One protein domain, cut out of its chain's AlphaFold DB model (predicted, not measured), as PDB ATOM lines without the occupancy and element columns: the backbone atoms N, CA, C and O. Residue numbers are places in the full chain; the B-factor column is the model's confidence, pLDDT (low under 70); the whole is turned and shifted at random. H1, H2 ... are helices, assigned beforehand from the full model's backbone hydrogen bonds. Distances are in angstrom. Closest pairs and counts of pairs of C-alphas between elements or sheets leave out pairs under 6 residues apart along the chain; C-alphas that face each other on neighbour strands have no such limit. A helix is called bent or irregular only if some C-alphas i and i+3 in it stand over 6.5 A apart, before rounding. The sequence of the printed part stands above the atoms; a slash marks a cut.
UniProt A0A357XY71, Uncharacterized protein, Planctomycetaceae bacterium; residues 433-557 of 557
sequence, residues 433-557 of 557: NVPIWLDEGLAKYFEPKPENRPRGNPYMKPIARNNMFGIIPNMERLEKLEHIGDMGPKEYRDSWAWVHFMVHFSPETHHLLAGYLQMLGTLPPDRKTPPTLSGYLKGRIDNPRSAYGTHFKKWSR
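AT A GLANCE: This is residues 433 to 557 of the 557 residues of an uncharacterized protein of Planctomycetaceae bacterium (UniProt A0A357XY71). Helix H5 runs through the middle of a helical cluster, with H1 crossing it, H3 and H8 crossing it elsewhere, and H6 turning off from its last residues. Short H4 and H7 add to the cluster, H2 is at its edge, and the loop around Asp 526 makes one end of the longest axis. The 125 printed residues hold eight named helices, H1 to H8, and no named strand: all helix, compact, radius of gyration of the C-alphas 14.1 A, spans 45 by 32 by 28 A.

IN THESE COORDINATES: H1 is residues 436 to 446, from C-alpha 436 at (247.524, 202.857, 113.277). H2 is 450 to 456, irregular, with C-alphas 451 and 454 7.4 A apart; H3 is 460 to 468; H4 is 475 to 478. H5 is 489 to 504, 22.5 A; H6 is 507 to 521, 21.0 A; H7 is 533 to 537. H8 is 544 to 555, ending at C-alpha 555 at (243.550, 200.448, 138.639).

HOW THE PARTS SIT: H5 is the hub. H1 touches it at a steep tilt of 66 degrees, C-alphas of Gly 441 and Trp 496 closest at 4.0 A. With residues 501 to 504 alone it touches H6, Val 503 to His 510 closest, C-alphas 4.6 A apart. H8 is about perpendicular to it at 87 degrees, touching at Phe 501 and Tyr 548, closest C-alphas 5.9 A apart. Every O i to N i+4 pair is within hydrogen-bond range in H1, H3, H6 and H7; H2 has 1 of 3, and 2 of 4 O i to N i+3 pairs, H5 11 of 12, H8 7 of 8; H4 is too short for one.

THE WHOLE: The C-alphas of Asp 526 and Arg 557, the two farthest apart, are 45.6 A apart. The printed part has no cut; the H6 to H7 link is long. No printed residue is under 70 in pLDDT.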
ATOM      1  N   ASN A 433     256.783 202.579 109.618       90.69
ATOM      2  CA  ASN A 433     255.498 201.870 109.547       90.69
ATOM      3  C   ASN A 433     255.070 201.328 110.925       90.69
ATOM      4  O   ASN A 433     255.505 200.253 111.356       90.69
ATOM      5  N   VAL A 434     254.198 202.074 111.608       94.75
ATOM      6  CA  VAL A 434     253.573 201.690 112.884       94.75
ATOM      7  C   VAL A 434     252.095 201.349 112.652       94.75
ATOM      8  O   VAL A 434     251.412 202.090 111.947       94.75
ATOM      9  N   PRO A 435     251.551 200.260 113.240       96.62
ATOM     10  CA  PRO A 435     250.118 199.980 113.167       96.62
ATOM     11  C   PRO A 435     249.299 201.158 113.709       96.62
ATOM     12  O   PRO A 435     249.521 201.562 114.850       96.62
ATOM     13  N   ILE A 436     248.318 201.652 112.945       96.88
ATOM     14  CA  ILE A 436     247.524 202.857 113.277       96.88
ATOM     15  C   ILE A 436     246.953 202.789 114.698       96.88
ATOM     16  O   ILE A 436     247.019 203.751 115.457       96.88
ATOM     17  N   TRP A 437     246.446 201.623 115.107       98.25
ATOM     18  CA  TRP A 437     245.910 201.447 116.454       98.25
ATOM     19  C   TRP A 437     246.959 201.693 117.553       98.25
ATOM     20  O   TRP A 437     246.603 202.200 118.614       98.25
ATOM     21  N   LEU A 438     248.221 201.317 117.328       98.44
ATOM     22  CA  LEU A 438     249.304 201.455 118.299       98.44
ATOM     23  C   LEU A 438     249.830 202.889 118.322       98.44
ATOM     24  O   LEU A 438     250.055 203.418 119.406       98.44
ATOM     25  N   ASP A 439     249.968 203.504 117.150       98.00
ATOM     26  CA  ASP A 439     250.340 204.909 116.976       98.00
ATOM     27  C   ASP A 439     249.366 205.830 117.741       98.00
ATOM     28  O   ASP A 439     249.749 206.524 118.683       98.00
ATOM     29  N   GLU A 440     248.064 205.695 117.478       98.00
ATOM     30  CA  GLU A 440     247.011 206.405 118.214       98.00
ATOM     31  C   GLU A 440     246.952 206.025 119.702       98.00
ATOM     32  O   GLU A 440     246.727 206.868 120.573       98.00
ATOM     33  N   GLY A 441     247.182 204.751 120.033       98.44
ATOM     34  CA  GLY A 441     247.240 204.286 121.420       98.44
ATOM     35  C   GLY A 441     248.371 204.941 122.223       98.44
ATOM     36  O   GLY A 441     248.189 205.225 123.410       98.44
ATOM     37  N   LEU A 442     249.514 205.195 121.577       98.44
ATOM     38  CA  LEU A 442     250.662 205.909 122.133       98.44
ATOM     39  C   LEU A 442     250.365 207.406 122.221       98.44
ATOM     40  O   LEU A 442     250.470 207.981 123.301       98.44
ATOM     41  N   ALA A 443     249.898 208.026 121.141       98.06
ATOM     42  CA  ALA A 443     249.609 209.454 121.113       98.06
ATOM     43  C   ALA A 443     248.538 209.862 122.152       98.06
ATOM     44  O   ALA A 443     248.720 210.842 122.877       98.06
ATOM     45  N   LYS A 444     247.486 209.050 122.354       98.06
ATOM     46  CA  LYS A 444     246.513 209.231 123.455       98.06
ATOM     47  C   LYS A 444     247.082 208.920 124.851       98.06
ATOM     48  O   LYS A 444     246.511 209.336 125.862       98.06
ATOM     49  N   TYR A 445     248.188 208.179 124.962       98.19
ATOM     50  CA  TYR A 445     248.877 207.939 126.239       98.19
ATOM     51  C   TYR A 445     249.778 209.119 126.646       98.19
ATOM     52  O   TYR A 445     249.886 209.405 127.841       98.19
ATOM     53  N   PHE A 446     250.348 209.845 125.679       97.50
ATOM     54  CA  PHE A 446     251.199 211.021 125.908       97.50
ATOM     55  C   PHE A 446     250.454 212.372 125.960       97.50
ATOM     56  O   PHE A 446     251.031 213.347 126.440       97.50
ATOM     57  N   GLU A 447     249.168 212.428 125.578       96.56
ATOM     58  CA  GLU A 447     248.263 213.581 125.787       96.56
ATOM     59  C   GLU A 447     248.418 214.268 127.177       96.56
ATOM     60  O   GLU A 447     248.519 215.504 127.225       96.56
ATOM     61  N   PRO A 448     248.465 213.544 128.323       95.81
ATOM     62  CA  PRO A 448     248.673 214.138 129.646       95.81
ATOM     63  C   PRO A 448     250.160 214.390 129.963       95.81
ATOM     64  O   PRO A 448     251.036 213.614 129.583       95.81
ATOM     65  N   LYS A 449     250.440 215.420 130.780       93.50
ATOM     66  CA  LYS A 449     251.785 215.660 131.354       93.50
ATOM     67  C   LYS A 449     252.285 214.432 132.152       93.50
ATOM     68  O   LYS A 449     251.432 213.716 132.692       93.50
ATOM     69  N   PRO A 450     253.609 214.182 132.267       92.19
ATOM     70  CA  PRO A 450     254.185 212.914 132.740       92.19
ATOM     71  C   PRO A 450     253.532 212.307 133.991       92.19
ATOM     72  O   PRO A 450     252.993 211.202 133.932       92.19
ATOM     73  N   GLU A 451     253.469 213.054 135.096       93.56
ATOM     74  CA  GLU A 451     252.863 212.639 136.370       93.56
ATOM     75  C   GLU A 451     251.367 212.275 136.279       93.56
ATOM     76  O   GLU A 451     250.846 211.562 137.140       93.56
ATOM     77  N   ASN A 452     250.674 212.711 135.223       95.25
ATOM     78  CA  ASN A 452     249.270 212.405 134.975       95.25
ATOM     79  C   ASN A 452     249.047 211.232 134.009       95.25
ATOM     80  O   ASN A 452     247.972 210.636 134.081       95.25
ATOM     81  N   ARG A 453     250.003 210.842 133.149       94.25
ATOM     82  CA  ARG A 453     249.802 209.778 132.129       94.25
ATOM     83  C   ARG A 453     249.146 208.490 132.670       94.25
ATOM     84  O   ARG A 453     248.187 208.022 132.051       94.25
ATOM     85  N   PRO A 454     249.503 207.966 133.864       94.31
ATOM     86  CA  PRO A 454     248.926 206.715 134.363       94.31
ATOM     87  C   PRO A 454     247.453 206.790 134.807       94.31
ATOM     88  O   PRO A 454     246.857 205.739 135.053       94.31
ATOM     89  N   ARG A 455     246.853 207.984 134.976       93.94
ATOM     90  CA  ARG A 455     245.467 208.152 135.492       93.94
ATOM     91  C   ARG A 455     244.635 209.274 134.856       93.94
ATOM     92  O   ARG A 455     243.417 209.266 135.026       93.94
ATOM     93  N   GLY A 456     245.265 210.238 134.193       92.81
ATOM     94  CA  GLY A 456     244.648 211.484 133.735       92.81
ATOM     95  C   GLY A 456     243.845 211.362 132.442       92.81
ATOM     96  O   GLY A 456     242.927 212.153 132.238       92.81
ATOM     97  N   ASN A 457     244.133 210.369 131.593       95.12
ATOM     98  CA  ASN A 457     243.358 210.161 130.371       95.12
ATOM     99  C   ASN A 457     241.901 209.739 130.714       95.12
ATOM    100  O   ASN A 457     241.695 208.817 131.520       95.12
ATOM    101  N   PRO A 458     240.869 210.373 130.114       95.19
ATOM    102  CA  PRO A 458     239.459 210.116 130.429       95.19
ATOM    103  C   PRO A 458     239.007 208.666 130.188       95.19
ATOM    104  O   PRO A 458     238.028 208.223 130.799       95.19
ATOM    105  N   TYR A 459     239.716 207.902 129.353       96.56
ATOM    106  CA  TYR A 459     239.434 206.501 129.043       96.56
ATOM    107  C   TYR A 459     239.572 205.547 130.241       96.56
ATOM    108  O   TYR A 459     238.889 204.517 130.273       96.56
ATOM    109  N   MET A 460     240.356 205.899 131.267       95.19
ATOM    110  CA  MET A 460     240.572 205.064 132.457       95.19
ATOM    111  C   MET A 460     239.254 204.585 133.102       95.19
ATOM    112  O   MET A 460     239.074 203.397 133.373       95.19
ATOM    113  N   LYS A 461     238.288 205.495 133.304       93.25
ATOM    114  CA  LYS A 461     236.998 205.189 133.958       93.25
ATOM    115  C   LYS A 461     236.127 204.195 133.163       93.25
ATOM    116  O   LYS A 461     235.713 203.191 133.751       93.25
ATOM    117  N   PRO A 462     235.822 204.406 131.863       95.31
ATOM    118  CA  PRO A 462     235.059 203.431 131.088       95.31
ATOM    119  C   PRO A 462     235.795 202.096 130.904       95.31
ATOM    120  O   PRO A 462     235.124 201.068 130.909       95.31
ATOM    121  N   ILE A 463     237.131 202.065 130.817       96.44
ATOM    122  CA  ILE A 463     237.888 200.801 130.721       96.44
ATOM    123  C   ILE A 463     237.804 200.001 132.025       96.44
ATOM    124  O   ILE A 463     237.465 198.818 131.990       96.44
ATOM    125  N   ALA A 464     238.030 200.642 133.176       93.44
ATOM    126  CA  ALA A 464     237.873 200.017 134.489       93.44
ATOM    127  C   ALA A 464     236.466 199.411 134.667       93.44
ATOM    128  O   ALA A 464     236.324 198.268 135.108       93.44
ATOM    129  N   ARG A 465     235.422 200.141 134.243       94.00
ATOM    130  CA  ARG A 465     234.032 199.658 134.231       94.00
ATOM    131  C   ARG A 465     233.832 198.476 133.278       94.00
ATOM    132  O   ARG A 465     233.241 197.480 133.675       94.00
ATOM    133  N   ASN A 466     234.317 198.558 132.040       94.50
ATOM    134  CA  ASN A 466     234.185 197.482 131.052       94.50
ATOM    135  C   ASN A 466     234.858 196.187 131.550       94.50
ATOM    136  O   ASN A 466     234.261 195.112 131.504       94.50
ATOM    137  N   ASN A 467     236.057 196.303 132.125       94.06
ATOM    138  CA  ASN A 467     236.799 195.183 132.696       94.06
ATOM    139  C   ASN A 467     236.132 194.568 133.946       94.06
ATOM    140  O   ASN A 467     236.268 193.367 134.189       94.06
ATOM    141  N   MET A 468     235.359 195.344 134.717       91.31
ATOM    142  CA  MET A 468     234.525 194.809 135.807       91.31
ATOM    143  C   MET A 468     233.496 193.790 135.288       91.31
ATOM    144  O   MET A 468     233.254 192.781 135.946       91.31
ATOM    145  N   PHE A 469     232.967 194.004 134.079       93.69
ATOM    146  CA  PHE A 469     232.078 193.074 133.372       93.69
ATOM    147  C   PHE A 469     232.827 192.036 132.510       93.69
ATOM    148  O   PHE A 469     232.211 191.340 131.710       93.69
ATOM    149  N   GLY A 470     234.155 191.930 132.640       94.00
ATOM    150  CA  GLY A 470     234.986 191.009 131.853       94.00
ATOM    151  C   GLY A 470     235.197 191.415 130.387       94.00
ATOM    152  O   GLY A 470     235.757 190.637 129.616       94.00
ATOM    153  N   ILE A 471     234.777 192.621 129.989       95.69
ATOM    154  CA  ILE A 471     234.903 193.116 128.614       95.69
ATOM    155  C   ILE A 471     236.350 193.569 128.382       95.69
ATOM    156  O   ILE A 471     236.745 194.676 128.750       95.69
ATOM    157  N   ILE A 472     237.134 192.684 127.769       96.12
ATOM    158  CA  ILE A 472     238.536 192.899 127.391       96.12
ATOM    159  C   ILE A 472     238.597 193.125 125.868       96.12
ATOM    160  O   ILE A 472     238.143 192.240 125.130       96.12
ATOM    161  N   PRO A 473     239.156 194.248 125.371       96.19
ATOM    162  CA  PRO A 473     239.295 194.513 123.940       96.19
ATOM    163  C   PRO A 473     240.017 193.398 123.178       96.19
ATOM    164  O   PRO A 473     240.756 192.600 123.751       96.19
ATOM    165  N   ASN A 474     239.794 193.319 121.870       96.56
ATOM    166  CA  ASN A 474     240.413 192.330 120.988       96.56
ATOM    167  C   ASN A 474     241.572 193.010 120.239       96.56
ATOM    168  O   ASN A 474     241.321 193.921 119.453       96.56
ATOM    169  N   MET A 475     242.818 192.623 120.538       97.19
ATOM    170  CA  MET A 475     244.020 193.217 119.930       97.19
ATOM    171  C   MET A 475     244.092 192.834 118.449       97.19
ATOM    172  O   MET A 475     244.297 193.677 117.590       97.19
ATOM    173  N   GLU A 476     243.747 191.586 118.157       97.00
ATOM    174  CA  GLU A 476     243.710 190.950 116.843       97.00
ATOM    175  C   GLU A 476     242.619 191.526 115.906       97.00
ATOM    176  O   GLU A 476     242.516 191.134 114.740       97.00
ATOM    177  N   ARG A 477     241.783 192.446 116.414       97.56
ATOM    178  CA  ARG A 477     240.869 193.312 115.655       97.56
ATOM    179  C   ARG A 477     241.462 194.705 115.441       97.56
ATOM    180  O   ARG A 477     241.280 195.247 114.360       97.56
ATOM    181  N   LEU A 478     242.131 195.280 116.442       98.06
ATOM    182  CA  LEU A 478     242.816 196.575 116.315       98.06
ATOM    183  C   LEU A 478     243.964 196.491 115.290       98.06
ATOM    184  O   LEU A 478     244.164 197.393 114.489       98.06
ATOM    185  N   GLU A 479     244.641 195.347 115.233       97.62
ATOM    186  CA  GLU A 479     245.696 195.020 114.262       97.62
ATOM    187  C   GLU A 479     245.206 194.805 112.818       97.62
ATOM    188  O   GLU A 479     246.008 194.475 111.950       97.62
ATOM    189  N   LYS A 480     243.902 194.960 112.562       96.75
ATOM    190  CA  LYS A 480     243.273 194.879 111.231       96.75
ATOM    191  C   LYS A 480     242.666 196.211 110.780       96.75
ATOM    192  O   LYS A 480     241.886 196.228 109.835       96.75
ATOM    193  N   LEU A 481     242.952 197.289 111.505       96.19
ATOM    194  CA  LEU A 481     242.560 198.643 111.134       96.19
ATOM    195  C   LEU A 481     243.672 199.181 110.227       96.19
ATOM    196  O   LEU A 481     244.793 199.403 110.688       96.19
ATOM    197  N   GLU A 482     243.376 199.289 108.934       92.44
ATOM    198  CA  GLU A 482     244.338 199.689 107.898       92.44
ATOM    199  C   GLU A 482     244.209 201.178 107.553       92.44
ATOM    200  O   GLU A 482     245.109 201.752 106.937       92.44
ATOM    201  N   HIS A 483     243.114 201.826 107.967       92.25
ATOM    202  CA  HIS A 483     242.854 203.237 107.721       92.25
ATOM    203  C   HIS A 483     242.461 203.974 109.006       92.25
ATOM    204  O   HIS A 483     241.761 203.454 109.873       92.25
ATOM    205  N   ILE A 484     242.846 205.248 109.100       90.19
ATOM    206  CA  ILE A 484     242.461 206.136 110.208       90.19
ATOM    207  C   ILE A 484     240.934 206.311 110.321       90.19
ATOM    208  O   ILE A 484     240.406 206.469 111.417       90.19
ATOM    209  N   GLY A 485     240.198 206.176 109.211       91.25
ATOM    210  CA  GLY A 485     238.730 206.144 109.202       91.25
ATOM    211  C   GLY A 485     238.109 204.928 109.909       91.25
ATOM    212  O   GLY A 485     236.933 204.978 110.267       91.25
ATOM    213  N   ASP A 486     238.880 203.865 110.163       93.94
ATOM    214  CA  ASP A 486     238.429 202.700 110.936       93.94
ATOM    215  C   ASP A 486     238.494 202.952 112.463       93.94
ATOM    216  O   ASP A 486     237.907 202.205 113.257       93.94
ATOM    217  N   MET A 487     239.210 204.001 112.895       96.50
ATOM    218  CA  MET A 487     239.429 204.349 114.301       96.50
ATOM    219  C   MET A 487     238.247 205.137 114.881       96.50
ATOM    220  O   MET A 487     238.289 206.349 115.052       96.50
ATOM    221  N   GLY A 488     237.174 204.435 115.247       96.31
ATOM    222  CA  GLY A 488     236.086 205.036 116.024       96.31
ATOM    223  C   GLY A 488     236.493 205.385 117.474       96.31
ATOM    224  O   GLY A 488     237.455 204.826 118.005       96.31
ATOM    225  N   PRO A 489     235.713 206.204 118.215       96.75
ATOM    226  CA  PRO A 489     235.997 206.550 119.621       96.75
ATOM    227  C   PRO A 489     236.047 205.362 120.603       96.75
ATOM    228  O   PRO A 489     236.480 205.499 121.752       96.75
ATOM    229  N   LYS A 490     235.580 204.178 120.185       96.88
ATOM    230  CA  LYS A 490     235.809 202.917 120.901       96.88
ATOM    231  C   LYS A 490     237.237 202.413 120.662       96.88
ATOM    232  O   LYS A 490     237.865 201.960 121.611       96.88
ATOM    233  N   GLU A 491     237.697 202.425 119.421       98.31
ATOM    234  CA  GLU A 491     238.971 201.877 118.969       98.31
ATOM    235  C   GLU A 491     240.135 202.700 119.535       98.31
ATOM    236  O   GLU A 491     240.983 202.104 120.187       98.31
ATOM    237  N   TYR A 492     240.085 204.041 119.493       98.12
ATOM    238  CA  TYR A 492     241.014 204.918 120.238       98.12
ATOM    239  C   TYR A 492     241.154 204.524 121.721       98.12
ATOM    240  O   TYR A 492     242.253 204.304 122.234       98.12
ATOM    241  N   ARG A 493     240.019 204.392 122.423       98.19
ATOM    242  CA  ARG A 493     239.974 204.014 123.843       98.19
ATOM    243  C   ARG A 493     240.570 202.628 124.085       98.19
ATOM    244  O   ARG A 493     241.315 202.430 125.040       98.19
ATOM    245  N   ASP A 494     240.191 201.660 123.261       98.31
ATOM    246  CA  ASP A 494     240.616 200.269 123.385       98.31
ATOM    247  C   ASP A 494     242.113 200.099 123.036       98.31
ATOM    248  O   ASP A 494     242.779 199.252 123.630       98.31
ATOM    249  N   SER A 495     242.654 200.940 122.149       98.69
ATOM    250  CA  SER A 495     244.080 201.056 121.828       98.69
ATOM    251  C   SER A 495     244.902 201.637 122.975       98.69
ATOM    252  O   SER A 495     245.853 201.001 123.435       98.69
ATOM    253  N   TRP A 496     244.487 202.796 123.504       98.62
ATOM    254  CA  TRP A 496     245.080 203.390 124.708       98.62
ATOM    255  C   TRP A 496     245.114 202.386 125.865       98.62
ATOM    256  O   TRP A 496     246.094 202.306 126.603       98.62
ATOM    257  N   ALA A 497     244.064 201.568 126.004       98.44
ATOM    258  CA  ALA A 497     243.981 200.555 127.049       98.44
ATOM    259  C   ALA A 497     245.078 199.484 126.938       98.44
ATOM    260  O   ALA A 497     245.602 199.035 127.958       98.44
ATOM    261  N   TRP A 498     245.423 199.064 125.717       98.62
ATOM    262  CA  TRP A 498     246.509 198.112 125.485       98.62
ATOM    263  C   TRP A 498     247.881 198.739 125.727       98.62
ATOM    264  O   TRP A 498     248.707 198.103 126.376       98.62
ATOM    265  N   VAL A 499     248.106 199.985 125.302       98.56
ATOM    266  CA  VAL A 499     249.349 200.718 125.605       98.56
ATOM    267  C   VAL A 499     249.513 200.905 127.117       98.56
ATOM    268  O   VAL A 499     250.523 200.487 127.677       98.56
ATOM    269  N   HIS A 500     248.491 201.408 127.816       98.31
ATOM    270  CA  HIS A 500     248.494 201.564 129.278       98.31
ATOM    271  C   HIS A 500     248.683 200.231 130.025       98.31
ATOM    272  O   HIS A 500     249.354 200.189 131.059       98.31
ATOM    273  N   PHE A 501     248.149 199.122 129.500       98.19
ATOM    274  CA  PHE A 501     248.463 197.782 130.003       98.19
ATOM    275  C   PHE A 501     249.947 197.446 129.840       98.19
ATOM    276  O   PHE A 501     250.599 197.107 130.827       98.19
ATOM    277  N   MET A 502     250.481 197.557 128.623       98.31
ATOM    278  CA  MET A 502     251.863 197.188 128.331       98.31
ATOM    279  C   MET A 502     252.854 198.013 129.159       98.31
ATOM    280  O   MET A 502     253.759 197.446 129.768       98.31
ATOM    281  N   VAL A 503     252.634 199.325 129.261       97.75
ATOM    282  CA  VAL A 503     253.531 200.260 129.954       97.75
ATOM    283  C   VAL A 503     253.505 200.107 131.484       97.75
ATOM    284  O   VAL A 503     254.509 200.374 132.144       97.75
ATOM    285  N   HIS A 504     252.393 199.657 132.080       97.12
ATOM    286  CA  HIS A 504     252.221 199.684 133.542       97.12
ATOM    287  C   HIS A 504     251.910 198.341 134.228       97.12
ATOM    288  O   HIS A 504     251.772 198.328 135.454       97.12
ATOM    289  N   PHE A 505     251.754 197.222 133.514       96.94
ATOM    290  CA  PHE A 505     251.465 195.935 134.164       96.94
ATOM    291  C   PHE A 505     252.700 195.315 134.834       96.94
ATOM    292  O   PHE A 505     252.628 194.911 135.999       96.94
ATOM    293  N   SER A 506     253.827 195.252 134.120       97.06
ATOM    294  CA  SER A 506     255.131 194.841 134.649       97.06
ATOM    295  C   SER A 506     256.285 195.461 133.836       97.06
ATOM    296  O   SER A 506     256.078 195.880 132.697       97.06
ATOM    297  N   PRO A 507     257.526 195.484 134.367       97.00
ATOM    298  CA  PRO A 507     258.702 195.865 133.576       97.00
ATOM    299  C   PRO A 507     258.906 194.971 132.343       97.00
ATOM    300  O   PRO A 507     259.413 195.420 131.325       97.00
ATOM    301  N   GLU A 508     258.471 193.712 132.413       97.12
ATOM    302  CA  GLU A 508     258.507 192.769 131.295       97.12
ATOM    303  C   GLU A 508     257.542 193.172 130.172       97.12
ATOM    304  O   GLU A 508     257.963 193.229 129.021       97.12
ATOM    305  N   THR A 509     256.287 193.540 130.469       97.75
ATOM    306  CA  THR A 509     255.374 194.035 129.421       97.75
ATOM    307  C   THR A 509     255.857 195.354 128.822       97.75
ATOM    308  O   THR A 509     255.712 195.560 127.620       97.75
ATOM    309  N   HIS A 510     256.502 196.202 129.623       98.00
ATOM    310  CA  HIS A 510     257.110 197.442 129.151       98.00
ATOM    311  C   HIS A 510     258.267 197.166 128.173       98.00
ATOM    312  O   HIS A 510     258.255 197.660 127.048       98.00
ATOM    313  N   HIS A 511     259.207 196.285 128.538       97.44
ATOM    314  CA  HIS A 511     260.292 195.860 127.647       97.44
ATOM    315  C   HIS A 511     259.787 195.144 126.383       97.44
ATOM    316  O   HIS A 511     260.416 195.253 125.334       97.44
ATOM    317  N   LEU A 512     258.655 194.433 126.447       97.81
ATOM    318  CA  LEU A 512     258.037 193.807 125.274       97.81
ATOM    319  C   LEU A 512     257.410 194.827 124.311       97.81
ATOM    320  O   LEU A 512     257.420 194.584 123.108       97.81
ATOM    321  N   LEU A 513     256.896 195.960 124.805       98.25
ATOM    322  CA  LEU A 513     256.464 197.069 123.948       98.25
ATOM    323  C   LEU A 513     257.673 197.776 123.321       98.25
ATOM    324  O   LEU A 513     257.718 197.920 122.101       98.25
ATOM    325  N   ALA A 514     258.678 198.135 124.124       97.75
ATOM    326  CA  ALA A 514     259.896 198.783 123.636       97.75
ATOM    327  C   ALA A 514     260.634 197.921 122.594       97.75
ATOM    328  O   ALA A 514     260.941 198.378 121.497       97.75
ATOM    329  N   GLY A 515     260.827 196.628 122.876       97.38
ATOM    330  CA  GLY A 515     261.449 195.681 121.947       97.38
ATOM    331  C   GLY A 515     260.619 195.391 120.689       97.38
ATOM    332  O   GLY A 515     261.180 194.963 119.678       97.38
ATOM    333  N   TYR A 516     259.302 195.625 120.717       97.75
ATOM    334  CA  TYR A 516     258.456 195.588 119.524       97.75
ATOM    335  C   TYR A 516     258.633 196.859 118.681       97.75
ATOM    336  O   TYR A 516     258.833 196.755 117.473       97.75
ATOM    337  N   LEU A 517     258.644 198.041 119.306       97.62
ATOM    338  CA  LEU A 517     258.858 199.331 118.637       97.62
ATOM    339  C   LEU A 517     260.256 199.425 117.998       97.62
ATOM    340  O   LEU A 517     260.373 199.773 116.825       97.62
ATOM    341  N   GLN A 518     261.304 199.003 118.710       96.06
ATOM    342  CA  GLN A 518     262.663 198.887 118.161       96.06
ATOM    343  C   GLN A 518     262.714 197.936 116.964       96.06
ATOM    344  O   GLN A 518     263.315 198.259 115.941       96.06
ATOM    345  N   MET A 519     262.043 196.781 117.055       95.81
ATOM    346  CA  MET A 519     261.934 195.848 115.933       95.81
ATOM    347  C   MET A 519     261.244 196.501 114.728       95.81
ATOM    348  O   MET A 519     261.757 196.337 113.622       95.81
ATOM    349  N   LEU A 520     260.144 197.249 114.912       95.75
ATOM    350  CA  LEU A 520     259.499 197.991 113.819       95.75
ATOM    351  C   LEU A 520     260.477 198.969 113.157       95.75
ATOM    352  O   LEU A 520     260.599 198.963 111.936       95.75
ATOM    353  N   GLY A 521     261.243 199.722 113.951       93.38
ATOM    354  CA  GLY A 521     262.284 200.620 113.447       93.38
ATOM    355  C   GLY A 521     263.392 199.926 112.645       93.38
ATOM    356  O   GLY A 521     264.043 200.571 111.830       93.38
ATOM    357  N   THR A 522     263.617 198.621 112.825       93.38
ATOM    358  CA  THR A 522     264.592 197.846 112.025       93.38
ATOM    359  C   THR A 522     264.009 197.203 110.760       93.38
ATOM    360  O   THR A 522     264.730 196.500 110.048       93.38
ATOM    361  N   LEU A 523     262.720 197.396 110.466       92.00
ATOM    362  CA  LEU A 523     262.104 196.851 109.257       92.00
ATOM    363  C   LEU A 523     262.513 197.657 108.008       92.00
ATOM    364  O   LEU A 523     262.654 198.873 108.087       92.00
ATOM    365  N   PRO A 524     262.658 197.007 106.838       87.44
ATOM    366  CA  PRO A 524     262.796 197.712 105.567       87.44
ATOM    367  C   PRO A 524     261.578 198.614 105.277       87.44
ATOM    368  O   PRO A 524     260.447 198.163 105.484       87.44
ATOM    369  N   PRO A 525     261.764 199.845 104.761       78.19
ATOM    370  CA  PRO A 525     260.671 200.805 104.553       78.19
ATOM    371  C   PRO A 525     259.702 200.411 103.424       78.19
ATOM    372  O   PRO A 525     258.588 200.921 103.356       78.19
ATOM    373  N   ASP A 526     260.072 199.470 102.548       79.81
ATOM    374  CA  ASP A 526     259.179 198.880 101.542       79.81
ATOM    375  C   ASP A 526     258.221 197.822 102.129       79.81
ATOM    376  O   ASP A 526     257.285 197.364 101.458       79.81
ATOM    377  N   ARG A 527     258.409 197.432 103.398       84.06
ATOM    378  CA  ARG A 527     257.572 196.441 104.076       84.06
ATOM    379  C   ARG A 527     256.200 197.021 104.431       84.06
ATOM    380  O   ARG A 527     255.973 197.521 105.529       84.06
ATOM    381  N   LYS A 528     255.245 196.823 103.521       78.19
ATOM    382  CA  LYS A 528     253.843 197.268 103.643       78.19
ATOM    383  C   LYS A 528     253.134 196.861 104.942       78.19
ATOM    384  O   LYS A 528     252.326 197.633 105.443       78.19
ATOM    385  N   THR A 529     253.417 195.676 105.490       86.75
ATOM    386  CA  THR A 529     252.706 195.152 106.673       86.75
ATOM    387  C   THR A 529     253.672 194.851 107.828       86.75
ATOM    388  O   THR A 529     254.510 193.939 107.704       86.75
ATOM    389  N   PRO A 530     253.570 195.555 108.972       91.12
ATOM    390  CA  PRO A 530     254.348 195.236 110.164       91.12
ATOM    391  C   PRO A 530     253.910 193.882 110.761       91.12
ATOM    392  O   PRO A 530     252.778 193.437 110.553       91.12
ATOM    393  N   PRO A 531     254.785 193.167 111.492       94.88
ATOM    394  CA  PRO A 531     254.378 191.991 112.262       94.88
ATOM    395  C   PRO A 531     253.408 192.400 113.381       94.88
ATOM    396  O   PRO A 531     253.584 193.451 113.993       94.88
ATOM    397  N   THR A 532     252.408 191.575 113.700       97.19
ATOM    398  CA  THR A 532     251.439 191.903 114.761       97.19
ATOM    399  C   THR A 532     252.072 191.871 116.157       97.19
ATOM    400  O   THR A 532     252.928 191.027 116.448       97.19
ATOM    401  N   LEU A 533     251.629 192.761 117.049       97.44
ATOM    402  CA  LEU A 533     252.015 192.742 118.460       97.44
ATOM    403  C   LEU A 533     251.458 191.486 119.143       97.44
ATOM    404  O   LEU A 533     252.176 190.838 119.895       97.44
ATOM    405  N   SER A 534     250.236 191.056 118.824       97.31
ATOM    406  CA  SER A 534     249.663 189.786 119.290       97.31
ATOM    407  C   SER A 534     250.553 188.586 118.937       97.31
ATOM    408  O   SER A 534     250.781 187.706 119.772       97.31
ATOM    409  N   GLY A 535     251.126 188.580 117.729       97.00
ATOM    410  CA  GLY A 535     252.098 187.588 117.272       97.00
ATOM    411  C   GLY A 535     253.441 187.694 117.996       97.00
ATOM    412  O   GLY A 535     254.039 186.670 118.321       97.00
ATOM    413  N   TYR A 536     253.888 188.912 118.310       96.88
ATOM    414  CA  TYR A 536     255.097 189.164 119.096       96.88
ATOM    415  C   TYR A 536     254.943 188.738 120.569       96.88
ATOM    416  O   TYR A 536     255.854 188.139 121.139       96.88
ATOM    417  N   LEU A 537     253.786 188.966 121.195       96.75
ATOM    418  CA  LEU A 537     253.520 188.587 122.590       96.75
ATOM    419  C   LEU A 537     253.241 187.085 122.769       96.75
ATOM    420  O   LEU A 537     253.395 186.555 123.873       96.75
ATOM    421  N   LYS A 538     252.865 186.376 121.700       95.00
ATOM    422  CA  LYS A 538     252.593 184.932 121.721       95.00
ATOM    423  C   LYS A 538     253.825 184.141 122.180       95.00
ATOM    424  O   LYS A 538     254.866 184.156 121.531       95.00
ATOM    425  N   GLY A 539     253.692 183.429 123.300       92.06
ATOM    426  CA  GLY A 539     254.792 182.674 123.918       92.06
ATOM    427  C   GLY A 539     255.798 183.527 124.706       92.06
ATOM    428  O   GLY A 539     256.745 182.973 125.249       92.06
ATOM    429  N   ARG A 540     255.587 184.850 124.789       95.88
ATOM    430  CA  ARG A 540     256.296 185.767 125.701       95.88
ATOM    431  C   ARG A 540     255.428 186.189 126.893       95.88
ATOM    432  O   ARG A 540     255.958 186.573 127.923       95.88
ATOM    433  N   ILE A 541     254.101 186.088 126.767       95.25
ATOM    434  CA  ILE A 541     253.133 186.220 127.865       95.25
ATOM    435  C   ILE A 541     252.142 185.051 127.769       95.25
ATOM    436  O   ILE A 541     251.490 184.893 126.738       95.25
ATOM    437  N   ASP A 542     251.980 184.270 128.843       92.00
ATOM    438  CA  ASP A 542     251.097 183.085 128.870       92.00
ATOM    439  C   ASP A 542     249.638 183.408 128.510       92.00
ATOM    440  O   ASP A 542     248.959 182.646 127.821       92.00
ATOM    441  N   ASN A 543     249.125 184.536 129.013       95.00
ATOM    442  CA  ASN A 543     247.753 184.973 128.774       95.00
ATOM    443  C   ASN A 543     247.629 186.509 128.893       95.00
ATOM    444  O   ASN A 543     247.226 187.015 129.949       95.00
ATOM    445  N   PRO A 544     247.939 187.275 127.826       94.94
ATOM    446  CA  PRO A 544     247.892 188.739 127.861       94.94
ATOM    447  C   PRO A 544     246.485 189.286 128.149       94.94
ATOM    448  O   PRO A 544     246.351 190.317 128.799       94.94
ATOM    449  N   ARG A 545     245.418 188.567 127.765       95.31
ATOM    450  CA  ARG A 545     244.026 188.956 128.071       95.31
ATOM    451  C   ARG A 545     243.730 188.869 129.576       95.31
ATOM    452  O   ARG A 545     243.118 189.775 130.137       95.31
ATOM    453  N   SER A 546     244.198 187.818 130.251       95.62
ATOM    454  CA  SER A 546     244.076 187.664 131.709       95.62
ATOM    455  C   SER A 546     244.958 188.662 132.473       95.62
ATOM    456  O   SER A 546     244.522 189.237 133.475       95.62
ATOM    457  N   ALA A 547     246.166 188.933 131.966       96.50
ATOM    458  CA  ALA A 547     247.059 189.960 132.495       96.50
ATOM    459  C   ALA A 547     246.418 191.360 132.415       96.50
ATOM    460  O   ALA A 547     246.272 192.019 133.444       96.50
ATOM    461  N   TYR A 548     245.906 191.755 131.243       97.19
ATOM    462  CA  TYR A 548     245.115 192.978 131.036       97.19
ATOM    463  C   TYR A 548     243.916 193.048 131.992       97.19
ATOM    464  O   TYR A 548     243.692 194.056 132.667       97.19
ATOM    465  N   GLY A 549     243.156 191.953 132.114       96.69
ATOM    466  CA  GLY A 549     241.998 191.905 133.004       96.69
ATOM    467  C   GLY A 549     242.372 192.066 134.481       96.69
ATOM    468  O   GLY A 549     241.621 192.651 135.265       96.69
ATOM    469  N   THR A 550     243.557 191.589 134.863       96.06
ATOM    470  CA  THR A 550     244.141 191.742 136.202       96.06
ATOM    471  C   THR A 550     244.688 193.153 136.427       96.06
ATOM    472  O   THR A 550     244.543 193.683 137.528       96.06
ATOM    473  N   HIS A 551     245.253 193.786 135.394       96.50
ATOM    474  CA  HIS A 551     245.727 195.172 135.404       96.50
ATOM    475  C   HIS A 551     244.606 196.130 135.789       96.50
ATOM    476  O   HIS A 551     244.608 196.681 136.889       96.50
ATOM    477  N   PHE A 552     243.574 196.256 134.955       96.38
ATOM    478  CA  PHE A 552     242.514 197.238 135.190       96.38
ATOM    479  C   PHE A 552     241.625 196.917 136.412       96.38
ATOM    480  O   PHE A 552     240.888 197.788 136.852       96.38
ATOM    481  N   LYS A 553     241.729 195.720 137.022       94.00
ATOM    482  CA  LYS A 553     241.143 195.392 138.347       94.00
ATOM    483  C   LYS A 553     241.946 195.943 139.533       94.00
ATOM    484  O   LYS A 553     241.403 196.045 140.634       94.00
ATOM    485  N   LYS A 554     243.231 196.259 139.336       93.31
ATOM    486  CA  LYS A 554     244.068 196.997 140.297       93.31
ATOM    487  C   LYS A 554     243.855 198.506 140.156       93.31
ATOM    488  O   LYS A 554     243.728 199.176 141.167       93.31
ATOM    489  N   TRP A 555     243.761 199.016 138.923       89.94
ATOM    490  CA  TRP A 555     243.550 200.448 138.639       89.94
ATOM    491  C   TRP A 555     242.106 200.937 138.855       89.94
ATOM    492  O   TRP A 555     241.867 202.140 138.872       89.94
ATOM    493  N   SER A 556     241.149 200.027 139.065       82.25
ATOM    494  CA  SER A 556     239.770 200.340 139.471       82.25
ATOM    495  C   SER A 556     239.577 200.442 140.997       82.25
ATOM    496  O   SER A 556     238.450 200.270 141.469       82.25
ATOM    497  N   ARG A 557     240.658 200.605 141.767       72.25
ATOM    498  CA  ARG A 557     240.686 200.697 143.235       72.25
ATOM    499  C   ARG A 557     241.458 201.939 143.669       72.25
ATOM    500  O   ARG A 557     241.038 202.511 144.693       72.25
TER     501      ARG A 557